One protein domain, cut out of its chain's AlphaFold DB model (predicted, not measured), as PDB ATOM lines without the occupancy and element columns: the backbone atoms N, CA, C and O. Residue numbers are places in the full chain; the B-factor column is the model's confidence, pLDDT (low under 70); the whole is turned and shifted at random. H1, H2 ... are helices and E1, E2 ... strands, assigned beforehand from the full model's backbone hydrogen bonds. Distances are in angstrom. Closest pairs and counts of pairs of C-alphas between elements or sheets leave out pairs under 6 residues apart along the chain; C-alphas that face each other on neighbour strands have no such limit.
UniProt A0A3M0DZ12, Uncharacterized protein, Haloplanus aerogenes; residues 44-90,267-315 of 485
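Overview. This is residues 44 to 90 and 267 to 315 of the 485 residues of an uncharacterized protein of Haloplanus aerogenes (UniProt A0A3M0DZ12). Little regular structure: a small twisted sheet, E1 E7 E4 E6, sits in the middle of an elongated, loop-rich body, with hairpin E2 and E3 toward one end and E5 toward the other. The 96 printed residues have 33 in named elements, mostly strand: E1 to E6, H1, E7. The sheet is antiparallel; the whole is compact, radius of gyration of the C-alphas 14.3 A, spans 51 by 33 by 24 A.

Along the chain. E1, residues 44 to 46, begins at C-alpha (83.265, 102.744, 145.601). E2 is 58 to 60, E3 66 to 68, E4 81 to 84, E5 275 to 278, E6 287 to 290, helix H1 293 to 296. E7, 308 to 315, 21.4 A long, ends at C-alpha (72.394, 103.023, 135.711).

Arrangement. Within hydrogen-bond range are N 46 and O 308 (E1, E7), 2.8 A; N 82 and O 309 (E4, E7), 2.8 A; N 290 and O 81 (E6, E4), 2.8 A; N 59 and O 67 (E2, E3), 2.9 A. E6, H1, E7 form a split strand-helix-strand unit, E4 between its same-way strands, with a right-handed crossover. H1, not on the sheet, is too short for an O i to N i+4 pair; its one O i to N i+3 pair is within range. E5 pairs with no named strand.

Size, cuts and confidence. Residues 91 to 266 are cut out, C-alphas 90 and 267 standing 29.8 A apart. Links E1 to E2, E3 to E4 and H1 to E7 are long. No printed residue has pLDDT under 70.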
ATOM      1  N   TYR A  44      82.359 103.764 146.123       97.50
ATOM      2  CA  TYR A  44      83.265 102.744 145.601       97.50
ATOM      3  C   TYR A  44      84.684 103.032 146.079       97.50
ATOM      4  O   TYR A  44      85.249 104.053 145.698       97.50
ATOM      5  N   THR A  45      85.275 102.135 146.863       98.31
ATOM      6  CA  THR A  45      86.668 102.259 147.307       98.31
ATOM      7  C   THR A  45      87.549 101.297 146.523       98.31
ATOM      8  O   THR A  45      87.257 100.104 146.453       98.31
ATOM      9  N   ASN A  46      88.625 101.819 145.938       97.69
ATOM     10  CA  ASN A  46      89.691 101.055 145.306       97.69
ATOM     11  C   ASN A  46      90.939 101.100 146.192       97.69
ATOM     12  O   ASN A  46      91.509 102.167 146.418       97.69
ATOM     13  N   GLU A  47      91.369  99.938 146.675       96.31
ATOM     14  CA  GLU A  47      92.480  99.815 147.621       96.31
ATOM     15  C   GLU A  47      93.839 100.162 146.996       96.31
ATOM     16  O   GLU A  47      94.771 100.484 147.725       96.31
ATOM     17  N   ASN A  48      93.966 100.132 145.665       95.00
ATOM     18  CA  ASN A  48      95.234 100.325 144.959       95.00
ATOM     19  C   ASN A  48      95.014 101.004 143.592       95.00
ATOM     20  O   ASN A  48      95.292 100.438 142.529       95.00
ATOM     21  N   TYR A  49      94.462 102.219 143.604       97.31
ATOM     22  CA  TYR A  49      94.160 102.949 142.378       97.31
ATOM     23  C   TYR A  49      95.417 103.571 141.765       97.31
ATOM     24  O   TYR A  49      96.106 104.361 142.406       97.31
ATOM     25  N   ASN A  50      95.684 103.298 140.487       96.12
ATOM     26  CA  ASN A  50      96.790 103.923 139.766       96.12
ATOM     27  C   ASN A  50      96.308 105.105 138.906       96.12
ATOM     28  O   ASN A  50      95.501 104.926 137.992       96.12
ATOM     29  N   MET A  51      96.866 106.301 139.126       96.31
ATOM     30  CA  MET A  51      96.481 107.529 138.413       96.31
ATOM     31  C   MET A  51      96.768 107.506 136.903       96.31
ATOM     32  O   MET A  51      96.194 108.301 136.161       96.31
ATOM     33  N   SER A  52      97.600 106.577 136.419       95.38
ATOM     34  CA  SER A  52      97.839 106.387 134.980       95.38
ATOM     35  C   SER A  52      96.718 105.624 134.262       95.38
ATOM     36  O   SER A  52      96.716 105.536 133.028       95.38
ATOM     37  N   TRP A  53      95.762 105.052 135.001       94.94
ATOM     38  CA  TRP A  53      94.630 104.347 134.411       94.94
ATOM     39  C   TRP A  53      93.686 105.292 133.670       94.94
ATOM     40  O   TRP A  53      93.503 106.457 134.013       94.94
ATOM     41  N   SER A  54      93.040 104.771 132.625       89.38
ATOM     42  CA  SER A  54      92.163 105.567 131.758       89.38
ATOM     43  C   SER A  54      90.864 106.031 132.421       89.38
ATOM     44  O   SER A  54      90.156 106.852 131.841       89.38
ATOM     45  N   SER A  55      90.512 105.475 133.581       93.75
ATOM     46  CA  SER A  55      89.286 105.782 134.314       93.75
ATOM     47  C   SER A  55      89.524 105.647 135.822       93.75
ATOM     48  O   SER A  55      90.260 104.744 136.221       93.75
ATOM     49  N   PRO A  56      88.878 106.476 136.666       93.75
ATOM     50  CA  PRO A  56      88.861 106.297 138.123       93.75
ATOM     51  C   PRO A  56      88.151 105.014 138.574       93.75
ATOM     52  O   PRO A  56      88.299 104.588 139.710       93.75
ATOM     53  N   LEU A  57      87.380 104.390 137.681       95.81
ATOM     54  CA  LEU A  57      86.601 103.180 137.959       95.81
ATOM     55  C   LEU A  57      87.293 101.900 137.472       95.81
ATOM     56  O   LEU A  57      86.683 100.831 137.400       95.81
ATOM     57  N   THR A  58      88.547 102.024 137.046       96.44
ATOM     58  CA  THR A  58      89.385 100.896 136.663       96.44
ATOM     59  C   THR A  58      89.946 100.220 137.918       96.44
ATOM     60  O   THR A  58      90.333 100.910 138.854       96.44
ATOM     61  N   TYR A  59      89.989  98.885 137.938       95.44
ATOM     62  CA  TYR A  59      90.565  98.081 139.022       95.44
ATOM     63  C   TYR A  59      91.145  96.760 138.502       95.44
ATOM     64  O   TYR A  59      90.870  96.354 137.370       95.44
ATOM     65  N   GLU A  60      91.952  96.085 139.320       94.56
ATOM     66  CA  GLU A  60      92.463  94.741 139.040       94.56
ATOM     67  C   GLU A  60      91.503  93.686 139.615       94.56
ATOM     68  O   GLU A  60      91.144  93.716 140.790       94.56
ATOM     69  N   ASN A  61      91.018  92.768 138.778       93.00
ATOM     70  CA  ASN A  61      90.164  91.675 139.241       93.00
ATOM     71  C   ASN A  61      90.986  90.550 139.903       93.00
ATOM     72  O   ASN A  61      92.209  90.501 139.805       93.00
ATOM     73  N   ASP A  62      90.310  89.558 140.487       93.12
ATOM     74  CA  ASP A  62      90.949  88.413 141.163       93.12
ATOM     75  C   ASP A  62      91.829  87.523 140.248       93.12
ATOM     76  O   ASP A  62      92.426  86.542 140.705       93.12
ATOM     77  N   GLN A  63      91.877  87.795 138.940       92.44
ATOM     78  CA  GLN A  63      92.746  87.126 137.968       92.44
ATOM     79  C   GLN A  63      93.983  87.960 137.596       92.44
ATOM     80  O   GLN A  63      94.816  87.479 136.823       92.44
ATOM     81  N   GLY A  64      94.129  89.163 138.149       89.31
ATOM     82  CA  GLY A  64      95.197  90.097 137.804       89.31
ATOM     83  C   GLY A  64      94.944  90.857 136.500       89.31
ATOM     84  O   GLY A  64      95.885  91.337 135.869       89.31
ATOM     85  N   GLU A  65      93.695  90.896 136.026       93.88
ATOM     86  CA  GLU A  65      93.318  91.609 134.808       93.88
ATOM     87  C   GLU A  65      92.674  92.951 135.152       93.88
ATOM     88  O   GLU A  65      91.769  93.040 135.983       93.88
ATOM     89  N   THR A  66      93.112  94.001 134.464       94.25
ATOM     90  CA  THR A  66      92.532  95.335 134.590       94.25
ATOM     91  C   THR A  66      91.164  95.392 133.910       94.25
ATOM     92  O   THR A  66      91.052  95.202 132.697       94.25
ATOM     93  N   VAL A  67      90.130  95.700 134.686       93.94
ATOM     94  CA  VAL A  67      88.740  95.851 134.241       93.94
ATOM     95  C   VAL A  67      88.203  97.215 134.670       93.94
ATOM     96  O   VAL A  67      88.808  97.902 135.485       93.94
ATOM     97  N   THR A  68      87.093  97.660 134.084       93.56
ATOM     98  CA  THR A  68      86.425  98.909 134.481       93.56
ATOM     99  C   THR A  68      85.038  98.575 134.987       93.56
ATOM    100  O   THR A  68      84.344  97.773 134.373       93.56
ATOM    101  N   LEU A  69      84.658  99.166 136.116       91.94
ATOM    102  CA  LEU A  69      83.332  99.004 136.689       91.94
ATOM    103  C   LEU A  69      82.259  99.586 135.753       91.94
ATOM    104  O   LEU A  69      82.411 100.707 135.267       91.94
ATOM    105  N   ASP A  70      81.147  98.866 135.578       88.88
ATOM    106  CA  ASP A  70      79.985  99.298 134.779       88.88
ATOM    107  C   ASP A  70      79.136 100.358 135.502       88.88
ATOM    108  O   ASP A  70      77.944 100.186 135.784       88.88
ATOM    109  N   ALA A  71      79.771 101.474 135.837       90.56
ATOM    110  CA  ALA A  71      79.187 102.625 136.503       90.56
ATOM    111  C   ALA A  71      79.769 103.918 135.916       90.56
ATOM    112  O   ALA A  71      80.677 103.906 135.084       90.56
ATOM    113  N   ARG A  72      79.228 105.053 136.347       92.94
ATOM    114  CA  ARG A  72      79.813 106.378 136.118       92.94
ATOM    115  C   ARG A  72      80.088 107.043 137.459       92.94
ATOM    116  O   ARG A  72      79.457 106.695 138.452       92.94
ATOM    117  N   VAL A  73      80.986 108.018 137.469       94.88
ATOM    118  CA  VAL A  73      81.170 108.902 138.626       94.88
ATOM    119  C   VAL A  73      79.900 109.731 138.822       94.88
ATOM    120  O   VAL A  73      79.265 110.139 137.843       94.88
ATOM    121  N   ASN A  74      79.503 109.958 140.071       92.44
ATOM    122  CA  ASN A  74      78.369 110.805 140.400       92.44
ATOM    123  C   ASN A  74      78.721 112.283 140.176       92.44
ATOM    124  O   ASN A  74      79.174 112.971 141.080       92.44
ATOM    125  N   GLU A  75      78.466 112.788 138.972       85.69
ATOM    126  CA  GLU A  75      78.714 114.194 138.618       85.69
ATOM    127  C   GLU A  75      77.834 115.198 139.390       85.69
ATOM    128  O   GLU A  75      78.047 116.403 139.272       85.69
ATOM    129  N   SER A  76      76.836 114.725 140.149       87.88
ATOM    130  CA  SER A  76      76.024 115.585 141.023       87.88
ATOM    131  C   SER A  76      76.674 115.824 142.385       87.88
ATOM    132  O   SER A  76      76.241 116.727 143.094       87.88
ATOM    133  N   ALA A  77      77.671 115.019 142.766       91.50
ATOM    134  CA  ALA A  77      78.490 115.280 143.940       91.50
ATOM    135  C   ALA A  77      79.567 116.309 143.575       91.50
ATOM    136  O   ALA A  77      80.259 116.163 142.565       91.50
ATOM    137  N   ASP A  78      79.715 117.349 144.395       94.94
ATOM    138  CA  ASP A  78      80.664 118.430 144.117       94.94
ATOM    139  C   ASP A  78      82.123 117.956 144.184       94.94
ATOM    140  O   ASP A  78      82.937 118.357 143.349       94.94
ATOM    141  N   ASN A  79      82.421 117.054 145.128       96.44
ATOM    142  CA  ASN A  79      83.741 116.472 145.376       96.44
ATOM    143  C   ASN A  79      83.662 114.935 145.429       96.44
ATOM    144  O   ASN A  79      83.704 114.360 146.515       96.44
ATOM    145  N   PRO A  80      83.513 114.245 144.280       97.19
ATOM    146  CA  PRO A  80      83.189 112.822 144.259       97.19
ATOM    147  C   PRO A  80      84.378 111.909 144.575       97.19
ATOM    148  O   PRO A  80      84.183 110.702 144.652       97.19
ATOM    149  N   TYR A  81      85.601 112.433 144.700       98.19
ATOM    150  CA  TYR A  81      86.804 111.642 144.969       98.19
ATOM    151  C   TYR A  81      87.323 111.940 146.365       98.19
ATOM    152  O   TYR A  81      87.551 113.105 146.669       98.19
ATOM    153  N   SER A  82      87.569 110.915 147.176       98.12
ATOM    154  CA  SER A  82      88.102 111.067 148.529       98.12
ATOM    155  C   SER A  82      89.252 110.103 148.809       98.12
ATOM    156  O   SER A  82      89.188 108.937 148.422       98.12
ATOM    157  N   PHE A  83      90.302 110.573 149.479       98.25
ATOM    158  CA  PHE A  83      91.465 109.765 149.868       98.25
ATOM    159  C   PHE A  83      92.241 110.421 151.016       98.25
ATOM    160  O   PHE A  83      92.126 111.622 151.253       98.25
ATOM    161  N   VAL A  84      93.058 109.641 151.723       98.00
ATOM    162  CA  VAL A  84      93.949 110.145 152.777       98.00
ATOM    163  C   VAL A  84      95.267 110.607 152.146       98.00
ATOM    164  O   VAL A  84      95.881 109.887 151.362       98.00
ATOM    165  N   ALA A  85      95.726 111.819 152.461       97.25
ATOM    166  CA  ALA A  85      96.872 112.426 151.772       97.25
ATOM    167  C   ALA A  85      98.197 111.647 151.936       97.25
ATOM    168  O   ALA A  85      99.048 111.674 151.046       97.25
ATOM    169  N   THR A  86      98.377 110.948 153.057       97.50
ATOM    170  CA  THR A  86      99.547 110.102 153.358       97.50
ATOM    171  C   THR A  86      99.495 108.722 152.699       97.50
ATOM    172  O   THR A  86     100.525 108.044 152.649       97.50
ATOM    173  N   ASP A  87      98.344 108.348 152.132       96.81
ATOM    174  CA  ASP A  87      98.119 107.101 151.396       96.81
ATOM    175  C   ASP A  87      98.384 107.232 149.885       96.81
ATOM    176  O   ASP A  87      98.203 106.273 149.125       96.81
ATOM    177  N   VAL A  88      98.848 108.404 149.443       96.94
ATOM    178  CA  VAL A  88      99.247 108.670 148.058       96.94
ATOM    179  C   VAL A  88     100.744 108.422 147.885       96.94
ATOM    180  O   VAL A  88     101.580 109.180 148.377       96.94
ATOM    181  N   GLU A  89     101.088 107.391 147.122       95.69
ATOM    182  CA  GLU A  89     102.460 107.063 146.744       95.69
ATOM    183  C   GLU A  89     102.824 107.737 145.421       95.69
ATOM    184  O   GLU A  89     102.234 107.460 144.378       95.69
ATOM    185  N   PHE A  90     103.832 108.606 145.441       95.44
ATOM    186  CA  PHE A  90     104.346 109.280 144.250       95.44
ATOM    187  C   PHE A  90     105.867 109.417 144.334       95.44
ATOM    188  O   PHE A  90     106.434 109.526 145.420       95.44
ATOM    189  N   ASP A 267      82.020 126.249 149.629       88.12
ATOM    190  CA  ASP A 267      81.455 127.582 149.858       88.12
ATOM    191  C   ASP A 267      82.361 128.302 150.860       88.12
ATOM    192  O   ASP A 267      82.449 127.920 152.036       88.12
ATOM    193  N   THR A 268      83.106 129.286 150.366       84.56
ATOM    194  CA  THR A 268      84.114 130.010 151.144       84.56
ATOM    195  C   THR A 268      83.674 131.422 151.524       84.56
ATOM    196  O   THR A 268      84.424 132.128 152.219       84.56
ATOM    197  N   ASP A 269      82.472 131.849 151.120       81.56
ATOM    198  CA  ASP A 269      81.945 133.168 151.444       81.56
ATOM    199  C   ASP A 269      80.474 133.166 151.928       81.56
ATOM    200  O   ASP A 269      80.083 132.307 152.709       81.56
ATOM    201  N   ASP A 270      79.718 134.237 151.677       85.62
ATOM    202  CA  ASP A 270      78.346 134.415 152.178       85.62
ATOM    203  C   ASP A 270      77.308 134.339 151.029       85.62
ATOM    204  O   ASP A 270      76.158 134.763 151.223       85.62
ATOM    205  N   ASP A 271      77.702 133.924 149.816       82.94
ATOM    206  CA  ASP A 271      76.863 133.974 148.612       82.94
ATOM    207  C   ASP A 271      76.265 132.633 148.137       82.94
ATOM    208  O   ASP A 271      75.465 132.645 147.196       82.94
ATOM    209  N   ASP A 272      76.498 131.546 148.884       82.81
ATOM    210  CA  ASP A 272      76.028 130.169 148.641       82.81
ATOM    211  C   ASP A 272      76.566 129.531 147.328       82.81
ATOM    212  O   ASP A 272      76.159 128.410 146.992       82.81
ATOM    213  N   ASP A 273      77.438 130.206 146.561       88.75
ATOM    214  CA  ASP A 273      78.111 129.614 145.400       88.75
ATOM    215  C   ASP A 273      79.362 128.821 145.853       88.75
ATOM    216  O   ASP A 273      79.943 129.057 146.906       88.75
ATOM    217  N   LEU A 274      79.755 127.805 145.075       91.62
ATOM    218  CA  LEU A 274      80.952 127.007 145.369       91.62
ATOM    219  C   LEU A 274      82.171 127.554 144.618       91.62
ATOM    220  O   LEU A 274      82.143 127.681 143.387       91.62
ATOM    221  N   GLU A 275      83.272 127.764 145.335       92.88
ATOM    222  CA  GLU A 275      84.583 128.110 144.793       92.88
ATOM    223  C   GLU A 275      85.507 126.900 144.676       92.88
ATOM    224  O   GLU A 275      85.393 125.925 145.410       92.88
ATOM    225  N   GLU A 276      86.473 126.992 143.760       94.62
ATOM    226  CA  GLU A 276      87.591 126.052 143.669       94.62
ATOM    227  C   GLU A 276      88.725 126.471 144.622       94.62
ATOM    228  O   GLU A 276      89.316 127.543 144.448       94.62
ATOM    229  N   GLU A 277      89.061 125.612 145.586       95.62
ATOM    230  CA  GLU A 277      90.152 125.815 146.546       95.62
ATOM    231  C   GLU A 277      91.247 124.744 146.399       95.62
ATOM    232  O   GLU A 277      90.979 123.544 146.394       95.62
ATOM    233  N   ASP A 278      92.506 125.185 146.268       96.94
ATOM    234  CA  ASP A 278      93.675 124.300 146.209       96.94
ATOM    235  C   ASP A 278      93.994 123.718 147.599       96.94
ATOM    236  O   ASP A 278      94.368 124.448 148.524       96.94
ATOM    237  N   ILE A 279      94.000 122.390 147.719       97.19
ATOM    238  CA  ILE A 279      94.398 121.703 148.951       97.19
ATOM    239  C   ILE A 279      95.925 121.578 149.001       97.19
ATOM    240  O   ILE A 279      96.548 120.781 148.291       97.19
ATOM    241  N   HIS A 280      96.551 122.368 149.871       96.94
ATOM    242  CA  HIS A 280      98.002 122.349 150.097       96.94
ATOM    243  C   HIS A 280      98.419 121.821 151.474       96.94
ATOM    244  O   HIS A 280      99.531 121.318 151.630       96.94
ATOM    245  N   GLU A 281      97.594 122.014 152.492       95.75
ATOM    246  CA  GLU A 281      97.865 121.655 153.886       95.75
ATOM    247  C   GLU A 281      96.611 120.951 154.422       95.75
ATOM    248  O   GLU A 281      95.506 121.289 154.006       95.75
ATOM    249  N   VAL A 282      96.792 119.965 155.298       96.06
ATOM    250  CA  VAL A 282      95.715 119.176 155.911       96.06
ATOM    251  C   VAL A 282      96.020 119.094 157.401       96.06
ATOM    252  O   VAL A 282      97.013 118.483 157.799       96.06
ATOM    253  N   ASP A 283      95.206 119.760 158.215       91.75
ATOM    254  CA  ASP A 283      95.378 119.874 159.671       91.75
ATOM    255  C   ASP A 283      94.415 118.977 160.467       91.75
ATOM    256  O   ASP A 283      94.543 118.831 161.684       91.75
ATOM    257  N   SER A 284      93.477 118.340 159.769       92.00
ATOM    258  CA  SER A 284      92.436 117.484 160.322       92.00
ATOM    259  C   SER A 284      92.622 116.064 159.792       92.00
ATOM    260  O   SER A 284      92.828 115.899 158.591       92.00
ATOM    261  N   PRO A 285      92.563 115.026 160.643       93.69
ATOM    262  CA  PRO A 285      92.836 113.677 160.179       93.69
ATOM    263  C   PRO A 285      91.693 113.115 159.336       93.69
ATOM    264  O   PRO A 285      90.520 113.406 159.585       93.69
ATOM    265  N   GLY A 286      92.051 112.212 158.430       96.50
ATOM    266  CA  GLY A 286      91.127 111.488 157.568       96.50
ATOM    267  C   GLY A 286      91.273 111.855 156.096       96.50
ATOM    268  O   GLY A 286      92.285 112.404 155.659       96.50
ATOM    269  N   ALA A 287      90.257 111.484 155.321       97.12
ATOM    270  CA  ALA A 287      90.244 111.719 153.888       97.12
ATOM    271  C   ALA A 287      89.937 113.187 153.563       97.12
ATOM    272  O   ALA A 287      89.070 113.803 154.182       97.12
ATOM    273  N   ILE A 288      90.618 113.705 152.546       97.81
ATOM    274  CA  ILE A 288      90.229 114.923 151.834       97.81
ATOM    275  C   ILE A 288      89.367 114.546 150.633       97.81
ATOM    276  O   ILE A 288      89.508 113.439 150.107       97.81
ATOM    277  N   SER A 289      88.517 115.466 150.179       97.50
ATOM    278  CA  SER A 289      87.648 115.264 149.017       97.50
ATOM    279  C   SER A 289      87.952 116.294 147.933       97.50
ATOM    280  O   SER A 289      88.115 117.471 148.228       97.50
ATOM    281  N   ILE A 290      88.021 115.871 146.670       97.69
ATOM    282  CA  ILE A 290      88.352 116.741 145.534       97.69
ATOM    283  C   ILE A 290      87.367 116.563 144.382       97.69
ATOM    284  O   ILE A 290      86.790 115.491 144.183       97.69
ATOM    285  N   HIS A 291      87.213 117.609 143.572       95.75
ATOM    286  CA  HIS A 291      86.269 117.608 142.454       95.75
ATOM    287  C   HIS A 291      86.773 116.810 141.240       95.75
ATOM    288  O   HIS A 291      85.980 116.306 140.446       95.75
ATOM    289  N   ALA A 292      88.096 116.708 141.060       95.44
ATOM    290  CA  ALA A 292      88.709 115.995 139.940       95.44
ATOM    291  C   ALA A 292      90.119 115.498 140.271       95.44
ATOM    292  O   ALA A 292      90.978 116.294 140.640       95.44
ATOM    293  N   LEU A 293      90.416 114.224 140.005       96.31
ATOM    294  CA  LEU A 293      91.762 113.651 140.190       96.31
ATOM    295  C   LEU A 293      92.852 114.387 139.393       96.31
ATOM    296  O   LEU A 293      93.981 114.537 139.851       96.31
ATOM    297  N   SER A 294      92.521 114.919 138.211       95.75
ATOM    298  CA  SER A 294      93.474 115.683 137.394       95.75
ATOM    299  C   SER A 294      93.927 116.996 138.040       95.75
ATOM    300  O   SER A 294      94.942 117.553 137.625       95.75
ATOM    301  N   SER A 295      93.189 117.504 139.033       96.62
ATOM    302  CA  SER A 295      93.536 118.738 139.749       96.62
ATOM    303  C   SER A 295      94.778 118.594 140.637       96.62
ATOM    304  O   SER A 295      95.422 119.593 140.941       96.62
ATOM    305  N   MET A 296      95.181 117.363 140.980       96.38
ATOM    306  CA  MET A 296      96.428 117.086 141.713       96.38
ATOM    307  C   MET A 296      97.679 117.476 140.896       96.38
ATOM    308  O   MET A 296      98.745 117.761 141.438       96.38
ATOM    309  N   GLY A 297      97.551 117.542 139.566       94.50
ATOM    310  CA  GLY A 297      98.607 117.980 138.658       94.50
ATOM    311  C   GLY A 297      99.678 116.924 138.360       94.50
ATOM    312  O   GLY A 297      99.636 115.784 138.817       94.50
ATOM    313  N   ASP A 298     100.668 117.322 137.555       94.88
ATOM    314  CA  ASP A 298     101.619 116.397 136.917       94.88
ATOM    315  C   ASP A 298     102.461 115.578 137.907       94.88
ATOM    316  O   ASP A 298     102.852 114.456 137.590       94.88
ATOM    317  N   THR A 299     102.727 116.113 139.105       94.19
ATOM    318  CA  THR A 299     103.509 115.410 140.143       94.19
ATOM    319  C   THR A 299     102.857 114.098 140.580       94.19
ATOM    320  O   THR A 299     103.573 113.171 140.941       94.19
ATOM    321  N   PHE A 300     101.529 113.999 140.487       96.62
ATOM    322  CA  PHE A 300     100.773 112.809 140.875       96.62
ATOM    323  C   PHE A 300     100.288 111.988 139.671       96.62
ATOM    324  O   PHE A 300      99.606 110.991 139.841       96.62
ATOM    325  N   SER A 301     100.645 112.352 138.434       95.25
ATOM    326  CA  SER A 301     100.108 111.699 137.223       95.25
ATOM    327  C   SER A 301     100.391 110.191 137.109       95.25
ATOM    328  O   SER A 301      99.653 109.481 136.428       95.25
ATOM    329  N   GLU A 302     101.428 109.699 137.790       95.44
ATOM    330  CA  GLU A 302     101.775 108.274 137.898       95.44
ATOM    331  C   GLU A 302     101.664 107.752 139.343       95.44
ATOM    332  O   GLU A 302     102.202 106.693 139.661       95.44
ATOM    333  N   ALA A 303     100.997 108.497 140.229       96.94
ATOM    334  CA  ALA A 303     100.843 108.115 141.623       96.94
ATOM    335  C   ALA A 303      99.913 106.906 141.790       96.94
ATOM    336  O   ALA A 303      99.008 106.665 140.984       96.94
ATOM    337  N   THR A 304     100.109 106.192 142.890       96.94
ATOM    338  CA  THR A 304      99.167 105.199 143.396       96.94
ATOM    339  C   THR A 304      98.442 105.793 144.598       96.94
ATOM    340  O   THR A 304      99.078 106.198 145.567       96.94
ATOM    341  N   ILE A 305      97.115 105.857 144.539       97.50
ATOM    342  CA  ILE A 305      96.263 106.261 145.659       97.50
ATOM    343  C   ILE A 305      95.724 104.987 146.301       97.50
ATOM    344  O   ILE A 305      94.920 104.276 145.692       97.50
ATOM    345  N   ASN A 306      96.159 104.701 147.525       96.62
ATOM    346  CA  ASN A 306      95.615 103.586 148.289       96.62
ATOM    347  C   ASN A 306      94.301 104.021 148.951       96.62
ATOM    348  O   ASN A 306      94.246 105.076 149.580       96.62
ATOM    349  N   GLY A 307      93.237 103.238 148.780       96.69
ATOM    350  CA  GLY A 307      91.925 103.552 149.353       96.69
ATOM    351  C   GLY A 307      91.201 104.732 148.688       96.69
ATOM    352  O   GLY A 307      90.477 105.467 149.363       96.69
ATOM    353  N   LEU A 308      91.364 104.933 147.371       98.31
ATOM    354  CA  LEU A 308      90.600 105.954 146.644       98.31
ATOM    355  C   LEU A 308      89.109 105.618 146.701       98.31
ATOM    356  O   LEU A 308      88.667 104.644 146.094       98.31
ATOM    357  N   THR A 309      88.326 106.469 147.352       98.44
ATOM    358  CA  THR A 309      86.867 106.379 147.367       98.44
ATOM    359  C   THR A 309      86.279 107.300 146.303       98.44
ATOM    360  O   THR A 309      86.675 108.455 146.186       98.44
ATOM    361  N   THR A 310      85.363 106.782 145.492       98.38
ATOM    362  CA  THR A 310      84.663 107.513 144.434       98.38
ATOM    363  C   THR A 310      83.159 107.329 144.576       98.38
ATOM    364  O   THR A 310      82.680 106.196 144.637       98.38
ATOM    365  N   ASP A 311      82.405 108.422 144.539       97.56
ATOM    366  CA  ASP A 311      80.948 108.364 144.456       97.56
ATOM    367  C   ASP A 311      80.536 107.902 143.063       97.56
ATOM    368  O   ASP A 311      80.880 108.524 142.050       97.56
ATOM    369  N   ILE A 312      79.784 106.805 142.990       96.50
ATOM    370  CA  ILE A 312      79.380 106.204 141.722       96.50
ATOM    371  C   ILE A 312      77.870 106.115 141.575       96.50
ATOM    372  O   ILE A 312      77.116 106.008 142.539       96.50
ATOM    373  N   VAL A 313      77.443 106.083 140.317       93.25
ATOM    374  CA  VAL A 313      76.086 105.740 139.912       93.25
ATOM    375  C   VAL A 313      76.154 104.690 138.812       93.25
ATOM    376  O   VAL A 313      76.665 104.926 137.714       93.25
ATOM    377  N   LYS A 314      75.603 103.516 139.085       88.44
ATOM    378  CA  LYS A 314      75.316 102.491 138.088       88.44
ATOM    379  C   LYS A 314      73.887 102.679 137.612       88.44
ATOM    380  O   LYS A 314      72.952 102.705 138.401       88.44
ATOM    381  N   SER A 315      73.710 102.807 136.307       81.12
ATOM    382  CA  SER A 315      72.394 103.023 135.711       81.12
ATOM    383  C   SER A 315      72.232 102.128 134.500       81.12
ATOM    384  O   SER A 315      73.200 101.626 133.936       81.12
TER     385      SER A 315